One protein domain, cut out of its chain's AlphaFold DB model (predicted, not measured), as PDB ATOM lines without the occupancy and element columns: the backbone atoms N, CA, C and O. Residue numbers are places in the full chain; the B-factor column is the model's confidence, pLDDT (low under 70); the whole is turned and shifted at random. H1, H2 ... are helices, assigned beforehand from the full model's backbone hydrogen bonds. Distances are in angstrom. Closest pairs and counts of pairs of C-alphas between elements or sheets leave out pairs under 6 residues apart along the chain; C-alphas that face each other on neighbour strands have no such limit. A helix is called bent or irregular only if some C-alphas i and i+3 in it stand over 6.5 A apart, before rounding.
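Overview. This is residues 586 to 711 of the 713 residues of an uncharacterized protein of Sulfurimonas sp. RIFCSPLOWO2_12_36_12 (UniProt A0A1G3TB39). Five helices, H1 to H5, run up and down in a bundle, each against the one before it, with H3 in the middle, the pair H1 and H2 on one side of it and the pair H4 and H5 on the other. Residues 586 to 595, mostly the first part of H1, stick out as an arm, and after H5 a long link without a named element leads back to the small helices H6 and H7, near the ends of H4 and H2. The printed part has 126 residues, with seven named helices in the order H1 to H7 and no named strand; its class is all helix. It is compact, with a radius of gyration of the C-alphas of 15.9 A, yet elongated, spanning 57 by 30 by 23 A.

Arrangement. H1, residues 587 to 608, touches H2, residues 612 to 624, with residues 599 to 607 alone; the closest C-alphas are those of Cys 603 and Ile 615, 5.1 A apart. They form a hairpin, at a shallow tilt of 31 degrees. The hub is H3, residues 629 to 649, which touches four other helices. H1 and H3 run the same way, with the C-alphas of Ala 607 and Ser 639 closest at 4.1 A. H3 and H4, residues 653 to 667, form a hairpin at a shallow tilt of 16 degrees, closest at the C-alphas of Ile 644 and Ala 656, 4.8 A. H5, residues 671 to 684, touches H3, closest at the C-alphas of Ala 648 and Phe 680, 6.8 A, and only just touches H4, with 3 pairs of C-alphas within 8 A, the closest those of Phe 653 and Ser 684, 6.5 A. H1 and H2 are both apart from H4 and H5. H6, residues 702 to 705, touches H4, with the C-alphas of Ile 666 and Trp 703 closest at 5.2 A. H7, residues 707 to 710, only just touches H2, with 3 pairs within 8 A, the closest C-alphas those of Gly 624 and Met 710, 7.0 A. In H1, H3, H4 and H5 every O i to N i+4 pair is within hydrogen-bond range, in H2 5 of 9 are, and H6 and H7 are too short for such a pair.

Along the chain. H1 begins at C-alpha 587 (-29.526, 27.023, 7.078) and is 31.9 A long. H2 is irregular: C-alphas 618 and 621 are 9.1 A apart. H3 measures 30.2 A, H4 20.6 A and H5 19.9 A, ending at C-alpha 684 (-6.697, 0.987, -34.369). H7 ends at C-alpha 710 (-32.979, 10.627, -18.936).

Size, cuts and confidence. The C-alphas of Val 586 and Ala 685 are the two farthest apart, 57.0 A. The link from H5 to H6, residues 685 to 701, is long; the other links are tight. The printed part has no cut, and pLDDT is under 70 at residues 692 to 696.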
ATOM      1  N   VAL A 586     -29.458  30.619   3.875       94.75
ATOM      2  CA  VAL A 586     -30.380  30.053   4.871       94.75
ATOM      3  C   VAL A 586     -29.865  28.674   5.271       94.75
ATOM      4  O   VAL A 586     -29.319  27.959   4.432       94.75
ATOM      5  N   GLU A 587     -30.054  28.278   6.527       95.19
ATOM      6  CA  GLU A 587     -29.526  27.023   7.078       95.19
ATOM      7  C   GLU A 587     -29.866  25.789   6.222       95.19
ATOM      8  O   GLU A 587     -28.969  25.052   5.806       95.19
ATOM      9  N   LEU A 588     -31.140  25.621   5.842       95.75
ATOM     10  CA  LEU A 588     -31.570  24.539   4.948       95.75
ATOM     11  C   LEU A 588     -30.891  24.606   3.568       95.75
ATOM     12  O   LEU A 588     -30.505  23.578   3.010       95.75
ATOM     13  N   GLY A 589     -30.701  25.807   3.017       95.44
ATOM     14  CA  GLY A 589     -30.004  25.991   1.746       95.44
ATOM     15  C   GLY A 589     -28.525  25.610   1.819       95.44
ATOM     16  O   GLY A 589     -28.018  24.963   0.904       95.44
ATOM     17  N   ILE A 590     -27.851  25.928   2.928       93.56
ATOM     18  CA  ILE A 590     -26.463  25.516   3.188       93.56
ATOM     19  C   ILE A 590     -26.365  23.985   3.236       93.56
ATOM     20  O   ILE A 590     -25.479  23.399   2.611       93.56
ATOM     21  N   LEU A 591     -27.292  23.318   3.932       95.75
ATOM     22  CA  LEU A 591     -27.340  21.852   4.000       95.75
ATOM     23  C   LEU A 591     -27.556  21.216   2.619       95.75
ATOM     24  O   LEU A 591     -26.872  20.249   2.275       95.75
ATOM     25  N   LEU A 592     -28.456  21.777   1.807       95.31
ATOM     26  CA  LEU A 592     -28.738  21.298   0.452       95.31
ATOM     27  C   LEU A 592     -27.548  21.480  -0.501       95.31
ATOM     28  O   LEU A 592     -27.270  20.575  -1.294       95.31
ATOM     29  N   GLU A 593     -26.813  22.593  -0.419       92.69
ATOM     30  CA  GLU A 593     -25.592  22.794  -1.216       92.69
ATOM     31  C   GLU A 593     -24.451  21.874  -0.759       92.69
ATOM     32  O   GLU A 593     -23.746  21.305  -1.592       92.69
ATOM     33  N   ASN A 594     -24.316  21.626   0.548       93.75
ATOM     34  CA  ASN A 594     -23.376  20.629   1.066       93.75
ATOM     35  C   ASN A 594     -23.719  19.218   0.565       93.75
ATOM     36  O   ASN A 594     -22.828  18.456   0.182       93.75
ATOM     37  N   HIS A 595     -25.007  18.864   0.538       95.25
ATOM     38  CA  HIS A 595     -25.476  17.608  -0.042       95.25
ATOM     39  C   HIS A 595     -25.160  17.527  -1.543       95.25
ATOM     40  O   HIS A 595     -24.598  16.528  -1.995       95.25
ATOM     41  N   TRP A 596     -25.426  18.594  -2.303       94.56
ATOM     42  CA  TRP A 596     -25.095  18.653  -3.728       94.56
ATOM     43  C   TRP A 596     -23.596  18.478  -3.978       94.56
ATOM     44  O   TRP A 596     -23.205  17.704  -4.847       94.56
ATOM     45  N   SER A 597     -22.752  19.149  -3.193       92.88
ATOM     46  CA  SER A 597     -21.296  19.039  -3.293       92.88
ATOM     47  C   SER A 597     -20.822  17.590  -3.119       92.88
ATOM     48  O   SER A 597     -20.056  17.089  -3.943       92.88
ATOM     49  N   LYS A 598     -21.368  16.869  -2.127       95.19
ATOM     50  CA  LYS A 598     -21.081  15.439  -1.913       95.19
ATOM     51  C   LYS A 598     -21.528  14.567  -3.088       95.19
ATOM     52  O   LYS A 598     -20.807  13.645  -3.466       95.19
ATOM     53  N   LEU A 599     -22.696  14.843  -3.675       95.75
ATOM     54  CA  LEU A 599     -23.149  14.137  -4.879       95.75
ATOM     55  C   LEU A 599     -22.207  14.393  -6.060       95.75
ATOM     56  O   LEU A 599     -21.834  13.451  -6.752       95.75
ATOM     57  N   MET A 600     -21.787  15.643  -6.272       94.75
ATOM     58  CA  MET A 600     -20.880  15.998  -7.365       94.75
ATOM     59  C   MET A 600     -19.509  15.346  -7.223       94.75
ATOM     60  O   MET A 600     -18.980  14.881  -8.225       94.75
ATOM     61  N   GLN A 601     -18.961  15.257  -6.009       93.75
ATOM     62  CA  GLN A 601     -17.699  14.551  -5.761       93.75
ATOM     63  C   GLN A 601     -17.792  13.073  -6.167       93.75
ATOM     64  O   GLN A 601     -16.967  12.604  -6.946       93.75
ATOM     65  N   LYS A 602     -18.850  12.367  -5.741       96.56
ATOM     66  CA  LYS A 602     -19.080  10.965  -6.135       96.56
ATOM     67  C   LYS A 602     -19.278  10.806  -7.643       96.56
ATOM     68  O   LYS A 602     -18.692   9.924  -8.260       96.56
ATOM     69  N   CYS A 603     -20.096  11.661  -8.256       96.88
ATOM     70  CA  CYS A 603     -20.322  11.611  -9.699       96.88
ATOM     71  C   CYS A 603     -19.053  11.926 -10.500       96.88
ATOM     72  O   CYS A 603     -18.878  11.385 -11.585       96.88
ATOM     73  N   GLU A 604     -18.164  12.771  -9.978       96.25
ATOM     74  CA  GLU A 604     -16.859  13.034 -10.581       96.25
ATOM     75  C   GLU A 604     -15.933  11.818 -10.504       96.25
ATOM     76  O   GLU A 604     -15.314  11.477 -11.508       96.25
ATOM     77  N   GLU A 605     -15.886  11.112  -9.371       95.88
ATOM     78  CA  GLU A 605     -15.156   9.839  -9.249       95.88
ATOM     79  C   GLU A 605     -15.674   8.799 -10.250       95.88
ATOM     80  O   GLU A 605     -14.890   8.184 -10.975       95.88
ATOM     81  N   TYR A 606     -16.997   8.649 -10.368       97.06
ATOM     82  CA  TYR A 606     -17.593   7.761 -11.367       97.06
ATOM     83  C   TYR A 606     -17.298   8.205 -12.801       97.06
ATOM     84  O   TYR A 606     -17.047   7.358 -13.658       97.06
ATOM     85  N   ALA A 607     -17.285   9.512 -13.072       96.69
ATOM     86  CA  ALA A 607     -16.946  10.037 -14.388       96.69
ATOM     87  C   ALA A 607     -15.492   9.732 -14.761       96.69
ATOM     88  O   ALA A 607     -15.230   9.222 -15.847       96.69
ATOM     89  N   LEU A 608     -14.564   9.948 -13.831       95.12
ATOM     90  CA  LEU A 608     -13.147   9.623 -13.992       95.12
ATOM     91  C   LEU A 608     -12.878   8.111 -14.055       95.12
ATOM     92  O   LEU A 608     -11.829   7.704 -14.540       95.12
ATOM     93  N   GLY A 609     -13.822   7.275 -13.613       94.38
ATOM     94  CA  GLY A 609     -13.815   5.822 -13.818       94.38
ATOM     95  C   GLY A 609     -14.547   5.348 -15.084       94.38
ATOM     96  O   GLY A 609     -14.611   4.145 -15.339       94.38
ATOM     97  N   GLY A 610     -15.143   6.254 -15.869       94.06
ATOM     98  CA  GLY A 610     -15.926   5.914 -17.062       94.06
ATOM     99  C   GLY A 610     -17.268   5.220 -16.777       94.06
ATOM    100  O   GLY A 610     -17.767   4.467 -17.617       94.06
ATOM    101  N   ASN A 611     -17.852   5.430 -15.591       94.50
ATOM    102  CA  ASN A 611     -19.057   4.744 -15.123       94.50
ATOM    103  C   ASN A 611     -20.311   5.632 -15.186       94.50
ATOM    104  O   ASN A 611     -20.731   6.251 -14.209       94.50
ATOM    105  N   ILE A 612     -20.960   5.642 -16.352       92.38
ATOM    106  CA  ILE A 612     -22.191   6.411 -16.604       92.38
ATOM    107  C   ILE A 612     -23.368   5.915 -15.742       92.38
ATOM    108  O   ILE A 612     -24.213   6.706 -15.319       92.38
ATOM    109  N   LYS A 613     -23.444   4.602 -15.479       92.44
ATOM    110  CA  LYS A 613     -24.578   3.983 -14.772       92.44
ATOM    111  C   LYS A 613     -24.666   4.474 -13.331       92.44
ATOM    112  O   LYS A 613     -25.750   4.853 -12.887       92.44
ATOM    113  N   ASP A 614     -23.536   4.537 -12.634       95.00
ATOM    114  CA  ASP A 614     -23.511   4.992 -11.243       95.00
ATOM    115  C   ASP A 614     -23.720   6.505 -11.111       95.00
ATOM    116  O   ASP A 614     -24.335   6.941 -10.136       95.00
ATOM    117  N   ILE A 615     -23.343   7.305 -12.122       95.06
ATOM    118  CA  ILE A 615     -23.736   8.725 -12.200       95.06
ATOM    119  C   ILE A 615     -25.262   8.841 -12.276       95.06
ATOM    120  O   ILE A 615     -25.868   9.551 -11.472       95.06
ATOM    121  N   LYS A 616     -25.903   8.110 -13.202       94.25
ATOM    122  CA  LYS A 616     -27.368   8.111 -13.348       94.25
ATOM    123  C   LYS A 616     -28.064   7.662 -12.065       94.25
ATOM    124  O   LYS A 616     -29.007   8.313 -11.627       94.25
ATOM    125  N   LYS A 617     -27.580   6.586 -11.439       94.06
ATOM    126  CA  LYS A 617     -28.124   6.055 -10.182       94.06
ATOM    127  C   LYS A 617     -27.991   7.050  -9.027       94.06
ATOM    128  O   LYS A 617     -28.927   7.212  -8.256       94.06
ATOM    129  N   THR A 618     -26.842   7.718  -8.919       95.69
ATOM    130  CA  THR A 618     -26.558   8.677  -7.839       95.69
ATOM    131  C   THR A 618     -27.371   9.959  -7.982       95.69
ATOM    132  O   THR A 618     -27.842  10.495  -6.984       95.69
ATOM    133  N   LEU A 619     -27.553  10.454  -9.211       93.94
ATOM    134  CA  LEU A 619     -28.362  11.647  -9.460       93.94
ATOM    135  C   LEU A 619     -29.863  11.350  -9.427       93.94
ATOM    136  O   LEU A 619     -30.632  12.209  -9.005       93.94
ATOM    137  N   GLY A 620     -30.295  10.161  -9.857       93.12
ATOM    138  CA  GLY A 620     -31.709   9.797  -9.920       93.12
ATOM    139  C   GLY A 620     -32.525  10.875 -10.641       93.12
ATOM    140  O   GLY A 620     -32.192  11.285 -11.751       93.12
ATOM    141  N   VAL A 621     -33.551  11.402  -9.970       91.38
ATOM    142  CA  VAL A 621     -34.412  12.484 -10.486       91.38
ATOM    143  C   VAL A 621     -33.639  13.794 -10.733       91.38
ATOM    144  O   VAL A 621     -33.999  14.576 -11.616       91.38
ATOM    145  N   LEU A 622     -32.540  14.029 -10.007       93.94
ATOM    146  CA  LEU A 622     -31.734  15.251 -10.111       93.94
ATOM    147  C   LEU A 622     -30.966  15.358 -11.433       93.94
ATOM    148  O   LEU A 622     -30.526  16.453 -11.784       93.94
ATOM    149  N   ILE A 623     -30.845  14.269 -12.205       93.62
ATOM    150  CA  ILE A 623     -30.245  14.322 -13.547       93.62
ATOM    151  C   ILE A 623     -31.006  15.290 -14.468       93.62
ATOM    152  O   ILE A 623     -30.418  15.912 -15.351       93.62
ATOM    153  N   GLY A 624     -32.308  15.464 -14.219       90.75
ATOM    154  CA  GLY A 624     -33.178  16.358 -14.974       90.75
ATOM    155  C   GLY A 624     -33.141  17.826 -14.548       90.75
ATOM    156  O   GLY A 624     -33.885  18.618 -15.131       90.75
ATOM    157  N   LEU A 625     -32.310  18.212 -13.569       91.88
ATOM    158  CA  LEU A 625     -32.202  19.598 -13.107       91.88
ATOM    159  C   LEU A 625     -31.712  20.527 -14.220       91.88
ATOM    160  O   LEU A 625     -30.565  20.464 -14.670       91.88
ATOM    161  N   TYR A 626     -32.576  21.455 -14.633       89.50
ATOM    162  CA  TYR A 626     -32.263  22.365 -15.730       89.50
ATOM    163  C   TYR A 626     -31.165  23.372 -15.366       89.50
ATOM    164  O   TYR A 626     -30.261  23.612 -16.167       89.50
ATOM    165  N   SER A 627     -31.205  23.957 -14.168       89.06
ATOM    166  CA  SER A 627     -30.249  24.984 -13.721       89.06
ATOM    167  C   SER A 627     -28.804  24.474 -13.664       89.06
ATOM    168  O   SER A 627     -27.881  25.219 -13.997       89.06
ATOM    169  N   ARG A 628     -28.612  23.193 -13.316       92.44
ATOM    170  CA  ARG A 628     -27.302  22.541 -13.107       92.44
ATOM    171  C   ARG A 628     -26.885  21.599 -14.244       92.44
ATOM    172  O   ARG A 628     -25.872  20.908 -14.151       92.44
ATOM    173  N   ARG A 629     -27.618  21.613 -15.363       92.00
ATOM    174  CA  ARG A 629     -27.392  20.728 -16.522       92.00
ATOM    175  C   ARG A 629     -25.991  20.802 -17.129       92.00
ATOM    176  O   ARG A 629     -25.543  19.834 -17.729       92.00
ATOM    177  N   ASN A 630     -25.294  21.932 -16.999       91.06
ATOM    178  CA  ASN A 630     -23.940  22.058 -17.542       91.06
ATOM    179  C   ASN A 630     -22.968  21.152 -16.784       91.06
ATOM    180  O   ASN A 630     -22.319  20.323 -17.410       91.06
ATOM    181  N   LYS A 631     -22.976  21.208 -15.443       93.25
ATOM    182  CA  LYS A 631     -22.110  20.364 -14.612       93.25
ATOM    183  C   LYS A 631     -22.421  18.881 -14.813       93.25
ATOM    184  O   LYS A 631     -21.503  18.090 -14.983       93.25
ATOM    185  N   ILE A 632     -23.705  18.513 -14.853       95.00
ATOM    186  CA  ILE A 632     -24.132  17.127 -15.110       95.00
ATOM    187  C   ILE A 632     -23.660  16.668 -16.497       95.00
ATOM    188  O   ILE A 632     -23.040  15.616 -16.631       95.00
ATOM    189  N   GLY A 633     -23.916  17.477 -17.526       94.12
ATOM    190  CA  GLY A 633     -23.526  17.173 -18.898       94.12
ATOM    191  C   GLY A 633     -22.013  17.110 -19.105       94.12
ATOM    192  O   GLY A 633     -21.563  16.375 -19.980       94.12
ATOM    193  N   ASP A 634     -21.229  17.861 -18.334       93.69
ATOM    194  CA  ASP A 634     -19.768  17.767 -18.337       93.69
ATOM    195  C   ASP A 634     -19.318  16.422 -17.757       93.69
ATOM    196  O   ASP A 634     -18.600  15.690 -18.430       93.69
ATOM    197  N   LEU A 635     -19.820  16.036 -16.578       95.19
ATOM    198  CA  LEU A 635     -19.489  14.750 -15.946       95.19
ATOM    199  C   LEU A 635     -19.853  13.550 -16.830       95.19
ATOM    200  O   LEU A 635     -19.078  12.600 -16.944       95.19
ATOM    201  N   LEU A 636     -21.007  13.606 -17.501       95.69
ATOM    202  CA  LEU A 636     -21.378  12.577 -18.466       95.69
ATOM    203  C   LEU A 636     -20.369  12.520 -19.618       95.69
ATOM    204  O   LEU A 636     -19.869  11.439 -19.909       95.69
ATOM    205  N   ARG A 637     -19.984  13.645 -20.230       94.75
ATOM    206  CA  ARG A 637     -18.989  13.637 -21.319       94.75
ATOM    207  C   ARG A 637     -17.647  13.053 -20.891       94.75
ATOM    208  O   ARG A 637     -17.137  12.179 -21.586       94.75
ATOM    209  N   VAL A 638     -17.141  13.460 -19.726       95.62
ATOM    210  CA  VAL A 638     -15.899  12.922 -19.147       95.62
ATOM    211  C   VAL A 638     -15.967  11.402 -19.050       95.62
ATOM    212  O   VAL A 638     -15.042  10.713 -19.471       95.62
ATOM    213  N   SER A 639     -17.093  10.865 -18.574       96.38
ATOM    214  CA  SER A 639     -17.264   9.418 -18.442       96.38
ATOM    215  C   SER A 639     -17.195   8.671 -19.778       96.38
ATOM    216  O   SER A 639     -16.592   7.601 -19.846       96.38
ATOM    217  N   PHE A 640     -17.725   9.245 -20.862       96.06
ATOM    218  CA  PHE A 640     -17.575   8.671 -22.200       96.06
ATOM    219  C   PHE A 640     -16.126   8.759 -22.681       96.06
ATOM    220  O   PHE A 640     -15.585   7.758 -23.144       96.06
ATOM    221  N   HIS A 641     -15.478   9.919 -22.538       94.94
ATOM    222  CA  HIS A 641     -14.087  10.122 -22.962       94.94
ATOM    223  C   HIS A 641     -13.139   9.128 -22.287       94.94
ATOM    224  O   HIS A 641     -12.377   8.433 -22.961       94.94
ATOM    225  N   VAL A 642     -13.243   8.994 -20.963       94.94
ATOM    226  CA  VAL A 642     -12.456   8.034 -20.179       94.94
ATOM    227  C   VAL A 642     -12.754   6.602 -20.611       94.94
ATOM    228  O   VAL A 642     -11.830   5.800 -20.773       94.94
ATOM    229  N   ARG A 643     -14.031   6.259 -20.825       95.69
ATOM    230  CA  ARG A 643     -14.432   4.911 -21.240       95.69
ATOM    231  C   ARG A 643     -13.851   4.539 -22.603       95.69
ATOM    232  O   ARG A 643     -13.363   3.420 -22.743       95.69
ATOM    233  N   ILE A 644     -13.873   5.458 -23.570       95.31
ATOM    234  CA  ILE A 644     -13.295   5.251 -24.905       95.31
ATOM    235  C   ILE A 644     -11.795   4.987 -24.790       95.31
ATOM    236  O   ILE A 644     -11.323   3.966 -25.285       95.31
ATOM    237  N   ASN A 645     -11.065   5.853 -24.078       93.00
ATOM    238  CA  ASN A 645      -9.622   5.695 -23.888       93.00
ATOM    239  C   ASN A 645      -9.286   4.372 -23.183       93.00
ATOM    240  O   ASN A 645      -8.457   3.615 -23.668       93.00
ATOM    241  N   THR A 646     -10.016   4.023 -22.121       94.12
ATOM    242  CA  THR A 646      -9.813   2.762 -21.384       94.12
ATOM    243  C   THR A 646     -10.013   1.526 -22.269       94.12
ATOM    244  O   THR A 646      -9.309   0.528 -22.113       94.12
ATOM    245  N   LEU A 647     -10.999   1.546 -23.174       95.25
ATOM    246  CA  LEU A 647     -11.246   0.443 -24.110       95.25
ATOM    247  C   LEU A 647     -10.170   0.382 -25.199       95.25
ATOM    248  O   LEU A 647      -9.677  -0.705 -25.503       95.25
ATOM    249  N   ALA A 648      -9.760   1.538 -25.725       92.44
ATOM    250  CA  ALA A 648      -8.678   1.637 -26.697       92.44
ATOM    251  C   ALA A 648      -7.342   1.129 -26.120       92.44
ATOM    252  O   ALA A 648      -6.664   0.336 -26.772       92.44
ATOM    253  N   ASP A 649      -7.012   1.482 -24.874       91.56
ATOM    254  CA  ASP A 649      -5.806   1.013 -24.174       91.56
ATOM    255  C   ASP A 649      -5.828  -0.510 -23.955       91.56
ATOM    256  O   ASP A 649      -4.802  -1.186 -24.054       91.56
ATOM    257  N   LYS A 650      -7.018  -1.081 -23.728       94.69
ATOM    258  CA  LYS A 650      -7.244  -2.535 -23.644       94.69
ATOM    259  C   LYS A 650      -7.325  -3.230 -25.007       94.69
ATOM    260  O   LYS A 650      -7.521  -4.443 -25.042       94.69
ATOM    261  N   LYS A 651      -7.166  -2.492 -26.112       93.19
ATOM    262  CA  LYS A 651      -7.307  -2.969 -27.499       93.19
ATOM    263  C   LYS A 651      -8.705  -3.507 -27.846       93.19
ATOM    264  O   LYS A 651      -8.857  -4.232 -28.828       93.19
ATOM    265  N   ASP A 652      -9.741  -3.138 -27.089       95.38
ATOM    266  CA  ASP A 652     -11.141  -3.400 -27.447       95.38
ATOM    267  C   ASP A 652     -11.658  -2.290 -28.374       95.38
ATOM    268  O   ASP A 652     -12.391  -1.379 -27.975       95.38
ATOM    269  N   PHE A 653     -11.225  -2.345 -29.633       94.44
ATOM    270  CA  PHE A 653     -11.534  -1.295 -30.603       94.44
ATOM    271  C   PHE A 653     -13.008  -1.265 -31.008       94.44
ATOM    272  O   PHE A 653     -13.544  -0.183 -31.220       94.44
ATOM    273  N   LYS A 654     -13.685  -2.422 -31.053       93.62
ATOM    274  CA  LYS A 654     -15.124  -2.492 -31.359       93.62
ATOM    275  C   LYS A 654     -15.957  -1.860 -30.248       93.62
ATOM    276  O   LYS A 654     -16.894  -1.116 -30.525       93.62
ATOM    277  N   GLY A 655     -15.599  -2.127 -28.989       94.19
ATOM    278  CA  GLY A 655     -16.227  -1.477 -27.844       94.19
ATOM    279  C   GLY A 655     -16.006   0.035 -27.862       94.19
ATOM    280  O   GLY A 655     -16.961   0.792 -27.709       94.19
ATOM    281  N   ALA A 656     -14.768   0.485 -28.082       94.69
ATOM    282  CA  ALA A 656     -14.447   1.909 -28.163       94.69
ATOM    283  C   ALA A 656     -15.205   2.616 -29.303       94.69
ATOM    284  O   ALA A 656     -15.802   3.664 -29.068       94.69
ATOM    285  N   GLU A 657     -15.255   2.017 -30.496       94.94
ATOM    286  CA  GLU A 657     -16.014   2.518 -31.649       94.94
ATOM    287  C   GLU A 657     -17.510   2.681 -31.324       94.94
ATOM    288  O   GLU A 657     -18.083   3.745 -31.555       94.94
ATOM    289  N   ALA A 658     -18.134   1.676 -30.702       94.44
ATOM    290  CA  ALA A 658     -19.544   1.750 -30.317       94.44
ATOM    291  C   ALA A 658     -19.831   2.897 -29.326       94.44
ATOM    292  O   ALA A 658     -20.863   3.571 -29.425       94.44
ATOM    293  N   ILE A 659     -18.917   3.149 -28.379       95.38
ATOM    294  CA  ILE A 659     -19.045   4.264 -27.429       95.38
ATOM    295  C   ILE A 659     -18.819   5.615 -28.118       95.38
ATOM    296  O   ILE A 659     -19.512   6.572 -27.774       95.38
ATOM    297  N   ILE A 660     -17.912   5.703 -29.096       94.81
ATOM    298  CA  ILE A 660     -17.716   6.917 -29.903       94.81
ATOM    299  C   ILE A 660     -19.005   7.272 -30.650       94.81
ATOM    300  O   ILE A 660     -19.477   8.399 -30.518       94.81
ATOM    301  N   TYR A 661     -19.621   6.327 -31.368       93.31
ATOM    302  CA  TYR A 661     -20.882   6.601 -32.067       93.31
ATOM    303  C   TYR A 661     -21.993   7.005 -31.095       93.31
ATOM    304  O   TYR A 661     -22.653   8.019 -31.304       93.31
ATOM    305  N   SER A 662     -22.107   6.309 -29.958       92.38
ATOM    306  CA  SER A 662     -23.066   6.673 -28.907       92.38
ATOM    307  C   SER A 662     -22.835   8.091 -28.365       92.38
ATOM    308  O   SER A 662     -23.791   8.813 -28.091       92.38
ATOM    309  N   TYR A 663     -21.574   8.510 -28.200       93.31
ATOM    310  CA  TYR A 663     -21.247   9.872 -27.778       93.31
ATOM    311  C   TYR A 663     -21.724  10.896 -28.803       93.31
ATOM    312  O   TYR A 663     -22.364  11.877 -28.431       93.31
ATOM    313  N   ILE A 664     -21.399  10.671 -30.077       91.50
ATOM    314  CA  ILE A 664     -21.724  11.592 -31.167       91.50
ATOM    315  C   ILE A 664     -23.238  11.717 -31.315       91.50
ATOM    316  O   ILE A 664     -23.739  12.829 -31.444       91.50
ATOM    317  N   ASP A 665     -23.976  10.616 -31.205       88.94
ATOM    318  CA  ASP A 665     -25.434  10.651 -31.285       88.94
ATOM    319  C   ASP A 665     -26.045  11.484 -30.144       88.94
ATOM    320  O   ASP A 665     -26.958  12.268 -30.379       88.94
ATOM    321  N   ILE A 666     -25.516  11.384 -28.915       89.88
ATOM    322  CA  ILE A 666     -26.066  12.068 -27.728       89.88
ATOM    323  C   ILE A 666     -25.615  13.537 -27.624       89.88
ATOM    324  O   ILE A 666     -26.404  14.433 -27.298       89.88
ATOM    325  N   PHE A 667     -24.321  13.794 -27.822       89.94
ATOM    326  CA  PHE A 667     -23.676  15.082 -27.541       89.94
ATOM    327  C   PHE A 667     -23.254  15.848 -28.798       89.94
ATOM    328  O   PHE A 667     -22.938  17.038 -28.685       89.94
ATOM    329  N   GLY A 668     -23.247  15.193 -29.960       88.44
ATOM    330  CA  GLY A 668     -22.684  15.701 -31.206       88.44
ATOM    331  C   GLY A 668     -21.158  15.753 -31.222       88.44
ATOM    332  O   GLY A 668     -20.473  15.344 -30.282       88.44
ATOM    333  N   MET A 669     -20.620  16.305 -32.310       86.56
ATOM    334  CA  MET A 669     -19.180  16.474 -32.503       86.56
ATOM    335  C   MET A 669     -18.633  17.725 -31.796       86.56
ATOM    336  O   MET A 669     -18.939  18.862 -32.163       86.56
ATOM    337  N   ASP A 670     -17.740  17.537 -30.828       87.25
ATOM    338  CA  ASP A 670     -16.931  18.599 -30.218       87.25
ATOM    339  C   ASP A 670     -15.422  18.378 -30.417       87.25
ATOM    340  O   ASP A 670     -14.988  17.422 -31.060       87.25
ATOM    341  N   SER A 671     -14.611  19.337 -29.962       86.31
ATOM    342  CA  SER A 671     -13.157  19.295 -30.161       86.31
ATOM    343  C   SER A 671     -12.525  18.101 -29.439       86.31
ATOM    344  O   SER A 671     -11.633  17.456 -29.981       86.31
ATOM    345  N   GLU A 672     -13.020  17.792 -28.241       90.31
ATOM    346  CA  GLU A 672     -12.561  16.689 -27.406       90.31
ATOM    347  C   GLU A 672     -12.783  15.334 -28.083       90.31
ATOM    348  O   GLU A 672     -11.834  14.563 -28.232       90.31
ATOM    349  N   ILE A 673     -14.006  15.045 -28.549       91.56
ATOM    350  CA  ILE A 673     -14.263  13.768 -29.226       91.56
ATOM    351  C   ILE A 673     -13.497  13.671 -30.547       91.56
ATOM    352  O   ILE A 673     -12.961  12.612 -30.851       91.56
ATOM    353  N   ALA A 674     -13.339  14.771 -31.290       90.44
ATOM    354  CA  ALA A 674     -12.564  14.772 -32.528       90.44
ATOM    355  C   ALA A 674     -11.090  14.378 -32.302       90.44
ATOM    356  O   ALA A 674     -10.509  13.658 -33.115       90.44
ATOM    357  N   GLN A 675     -10.480  14.811 -31.196       90.00
ATOM    358  CA  GLN A 675      -9.116  14.416 -30.825       90.00
ATOM    359  C   GLN A 675      -9.043  12.945 -30.409       90.00
ATOM    360  O   GLN A 675      -8.155  12.221 -30.865       90.00
ATOM    361  N   ILE A 676      -9.999  12.485 -29.596       92.06
ATOM    362  CA  ILE A 676     -10.095  11.076 -29.187       92.06
ATOM    363  C   ILE A 676     -10.255  10.174 -30.414       92.06
ATOM    364  O   ILE A 676      -9.600   9.141 -30.500       92.06
ATOM    365  N   MET A 677     -11.059  10.585 -31.393       93.00
ATOM    366  CA  MET A 677     -11.247   9.866 -32.650       93.00
ATOM    367  C   MET A 677      -9.958   9.792 -33.462       93.00
ATOM    368  O   MET A 677      -9.556   8.700 -33.836       93.00
ATOM    369  N   LYS A 678      -9.248  10.911 -33.661       91.38
ATOM    370  CA  LYS A 678      -7.938  10.897 -34.339       91.38
ATOM    371  C   LYS A 678      -6.952   9.948 -33.652       91.38
ATOM    372  O   LYS A 678      -6.239   9.201 -34.322       91.38
ATOM    373  N   LYS A 679      -6.910   9.963 -32.314       91.00
ATOM    374  CA  LYS A 679      -6.074   9.051 -31.521       91.00
ATOM    375  C   LYS A 679      -6.510   7.598 -31.712       91.00
ATOM    376  O   LYS A 679      -5.661   6.743 -31.946       91.00
ATOM    377  N   PHE A 680      -7.813   7.330 -31.667       93.94
ATOM    378  CA  PHE A 680      -8.388   6.012 -31.907       93.94
ATOM    379  C   PHE A 680      -8.025   5.486 -33.298       93.94
ATOM    380  O   PHE A 680      -7.441   4.414 -33.378       93.94
ATOM    381  N   GLU A 681      -8.293   6.239 -34.369       94.19
ATOM    382  CA  GLU A 681      -8.019   5.836 -35.757       94.19
ATOM    383  C   GLU A 681      -6.528   5.557 -35.982       94.19
ATOM    384  O   GLU A 681      -6.159   4.606 -36.669       94.19
ATOM    385  N   LYS A 682      -5.651   6.350 -35.351       92.31
ATOM    386  CA  LYS A 682      -4.200   6.141 -35.402       92.31
ATOM    387  C   LYS A 682      -3.771   4.833 -34.730       92.31
ATOM    388  O   LYS A 682      -2.865   4.174 -35.230       92.31
ATOM    389  N   ILE A 683      -4.377   4.475 -33.595       93.12
ATOM    390  CA  ILE A 683      -4.004   3.281 -32.818       93.12
ATOM    391  C   ILE A 683      -4.668   2.015 -33.381       93.12
ATOM    392  O   ILE A 683      -4.050   0.953 -33.387       93.12
ATOM    393  N   SER A 684      -5.912   2.114 -33.850       91.69
ATOM    394  CA  SER A 684      -6.697   0.987 -34.369       91.69
ATOM    395  C   SER A 684      -6.445   0.701 -35.852       91.69
ATOM    396  O   SER A 684      -6.797  -0.380 -36.320       91.69
ATOM    397  N   ALA A 685      -5.867   1.660 -36.589       90.94
ATOM    398  CA  ALA A 685      -5.769   1.665 -38.052       90.94
ATOM    399  C   ALA A 685      -7.132   1.522 -38.768       90.94
ATOM    400  O   ALA A 685      -7.188   1.169 -39.946       90.94
ATOM    401  N   HIS A 686      -8.231   1.804 -38.062       90.06
ATOM    402  CA  HIS A 686      -9.600   1.750 -38.569       90.06
ATOM    403  C   HIS A 686     -10.180   3.158 -38.626       90.06
ATOM    404  O   HIS A 686     -10.112   3.893 -37.642       90.06
ATOM    405  N   LYS A 687     -10.749   3.529 -39.773       90.12
ATOM    406  CA  LYS A 687     -11.335   4.854 -39.989       90.12
ATOM    407  C   LYS A 687     -12.811   4.840 -39.609       90.12
ATOM    408  O   LYS A 687     -13.559   3.987 -40.082       90.12
ATOM    409  N   LEU A 688     -13.227   5.800 -38.790       90.12
ATOM    410  CA  LEU A 688     -14.605   5.904 -38.324       90.12
ATOM    411  C   LEU A 688     -15.506   6.459 -39.436       90.12
ATOM    412  O   LEU A 688     -15.134   7.385 -40.162       90.12
ATOM    413  N   ALA A 689     -16.710   5.902 -39.567       86.69
ATOM    414  CA  ALA A 689     -17.694   6.341 -40.549       86.69
ATOM    415  C   ALA A 689     -18.686   7.309 -39.890       86.69
ATOM    416  O   ALA A 689     -19.584   6.888 -39.167       86.69
ATOM    417  N   ILE A 690     -18.519   8.613 -40.131       82.38
ATOM    418  CA  ILE A 690     -19.392   9.665 -39.584       82.38
ATOM    419  C   ILE A 690     -20.314  10.177 -40.688       82.38
ATOM    420  O   ILE A 690     -19.852  10.552 -41.766       82.38
ATOM    421  N   THR A 691     -21.615  10.224 -40.417       76.75
ATOM    422  CA  THR A 691     -22.601  10.803 -41.340       76.75
ATOM    423  C   THR A 691     -22.610  12.336 -41.295       76.75
ATOM    424  O   THR A 691     -22.196  12.958 -40.317       76.75
ATOM    425  N   GLU A 692     -23.137  12.980 -42.339       67.19
ATOM    426  CA  GLU A 692     -23.256  14.445 -42.396       67.19
ATOM    427  C   GLU A 692     -24.148  15.005 -41.270       67.19
ATOM    428  O   GLU A 692     -23.818  16.024 -40.665       67.19
ATOM    429  N   ALA A 693     -25.219  14.297 -40.892       66.69
ATOM    430  CA  ALA A 693     -26.062  14.659 -39.747       66.69
ATOM    431  C   ALA A 693     -25.289  14.616 -38.415       66.69
ATOM    432  O   ALA A 693     -25.416  15.521 -37.593       66.69
ATOM    433  N   GLN A 694     -24.428  13.611 -38.233       66.69
ATOM    434  CA  GLN A 694     -23.563  13.477 -37.054       66.69
ATOM    435  C   GLN A 694     -22.448  14.534 -36.996       66.69
ATOM    436  O   GLN A 694     -21.889  14.780 -35.931       66.69
ATOM    437  N   SER A 695     -22.137  15.191 -38.117       63.50
ATOM    438  CA  SER A 695     -21.157  16.284 -38.164       63.50
ATOM    439  C   SER A 695     -21.695  17.616 -37.624       63.50
ATOM    440  O   SER A 695     -20.916  18.523 -37.314       63.50
ATOM    441  N   GLN A 696     -23.019  17.747 -37.474       67.31
ATOM    442  CA  GLN A 696     -23.642  18.963 -36.958       67.31
ATOM    443  C   GLN A 696     -23.393  19.118 -35.451       67.31
ATOM    444  O   GLN A 696     -23.352  18.147 -34.696       67.31
ATOM    445  N   ARG A 697     -23.232  20.366 -34.992       70.44
ATOM    446  CA  ARG A 697     -23.026  20.699 -33.574       70.44
ATOM    447  C   ARG A 697     -24.361  21.033 -32.896       70.44
ATOM    448  O   ARG A 697     -24.841  22.154 -33.073       70.44
ATOM    449  N   PRO A 698     -24.957  20.123 -32.103       79.62
ATOM    450  CA  PRO A 698     -26.179  20.413 -31.372       79.62
ATOM    451  C   PRO A 698     -25.909  21.358 -30.192       79.62
ATOM    452  O   PRO A 698     -24.767  21.681 -29.842       79.62
ATOM    453  N   ARG A 699     -26.988  21.805 -29.537       82.44
ATOM    454  CA  ARG A 699     -26.889  22.561 -28.280       82.44
ATOM    455  C   ARG A 699     -26.141  21.733 -27.236       82.44
ATOM    456  O   ARG A 699     -26.330  20.527 -27.137       82.44
ATOM    457  N   ARG A 700     -25.333  22.376 -26.386       83.62
ATOM    458  CA  ARG A 700     -24.518  21.659 -25.386       83.62
ATOM    459  C   ARG A 700     -25.352  20.825 -24.399       83.62
ATOM    460  O   ARG A 700     -24.843  19.859 -23.830       83.62
ATOM    461  N   ASP A 701     -26.604  21.189 -24.177       85.50
ATOM    462  CA  ASP A 701     -27.549  20.492 -23.311       85.50
ATOM    463  C   ASP A 701     -28.498  19.528 -24.050       85.50
ATOM    464  O   ASP A 701     -29.417  19.013 -23.414       85.50
ATOM    465  N   SER A 702     -28.256  19.228 -25.336       87.81
ATOM    466  CA  SER A 702     -29.064  18.298 -26.154       87.81
ATOM    467  C   SER A 702     -29.137  16.881 -25.598       87.81
ATOM    468  O   SER A 702     -30.096  16.169 -25.852       87.81
ATOM    469  N   TRP A 703     -28.158  16.467 -24.791       90.88
ATOM    470  CA  TRP A 703     -28.141  15.153 -24.139       90.88
ATOM    471  C   TRP A 703     -29.392  14.880 -23.289       90.88
ATOM    472  O   TRP A 703     -29.717  13.728 -23.017       90.88
ATOM    473  N   ARG A 704     -30.100  15.937 -22.877       91.62
ATOM    474  CA  ARG A 704     -31.371  15.861 -22.145       91.62
ATOM    475  C   ARG A 704     -32.544  15.413 -23.010       91.62
ATOM    476  O   ARG A 704     -33.561  15.012 -22.460       91.62
ATOM    477  N   ASP A 705     -32.412  15.486 -24.329       88.12
ATOM    478  CA  ASP A 705     -33.448  15.071 -25.274       88.12
ATOM    479  C   ASP A 705     -33.404  13.543 -25.507       88.12
ATOM    480  O   ASP A 705     -34.297  12.977 -26.133       88.12
ATOM    481  N   PHE A 706     -32.388  12.853 -24.965       86.06
ATOM    482  CA  PHE A 706     -32.175  11.420 -25.150       86.06
ATOM    483  C   PHE A 706     -32.624  10.592 -23.942       86.06
ATOM    484  O   PHE A 706     -32.045  10.643 -22.851       86.06
ATOM    485  N   ASP A 707     -33.594   9.714 -24.189       83.06
ATOM    486  CA  ASP A 707     -34.138   8.768 -23.212       83.06
ATOM    487  C   ASP A 707     -33.073   7.869 -22.573       83.06
ATOM    488  O   ASP A 707     -33.176   7.535 -21.394       83.06
ATOM    489  N   ILE A 708     -32.021   7.507 -23.313       83.12
ATOM    490  CA  ILE A 708     -30.941   6.655 -22.793       83.12
ATOM    491  C   ILE A 708     -30.224   7.294 -21.595       83.12
ATOM    492  O   ILE A 708     -29.734   6.584 -20.713       83.12
ATOM    493  N   ILE A 709     -30.200   8.628 -21.524       83.56
ATOM    494  CA  ILE A 709     -29.657   9.372 -20.388       83.56
ATOM    495  C   ILE A 709     -30.754   9.668 -19.365       83.56
ATOM    496  O   ILE A 709     -30.530   9.472 -18.173       83.56
ATOM    497  N   MET A 710     -31.935  10.094 -19.817       83.88
ATOM    498  CA  MET A 710     -32.979  10.627 -18.936       83.88
ATOM    499  C   MET A 710     -33.849   9.574 -18.246       83.88
ATOM    500  O   MET A 710     -34.336   9.829 -17.146       83.88
ATOM    501  N   LYS A 711     -34.055   8.397 -18.845       71.12
ATOM    502  CA  LYS A 711     -34.822   7.317 -18.214       71.12
ATOM    503  C   LYS A 711     -33.947   6.580 -17.202       71.12
ATOM    504  O   LYS A 711     -32.829   6.147 -17.512       71.12
TER     505      LYS A 711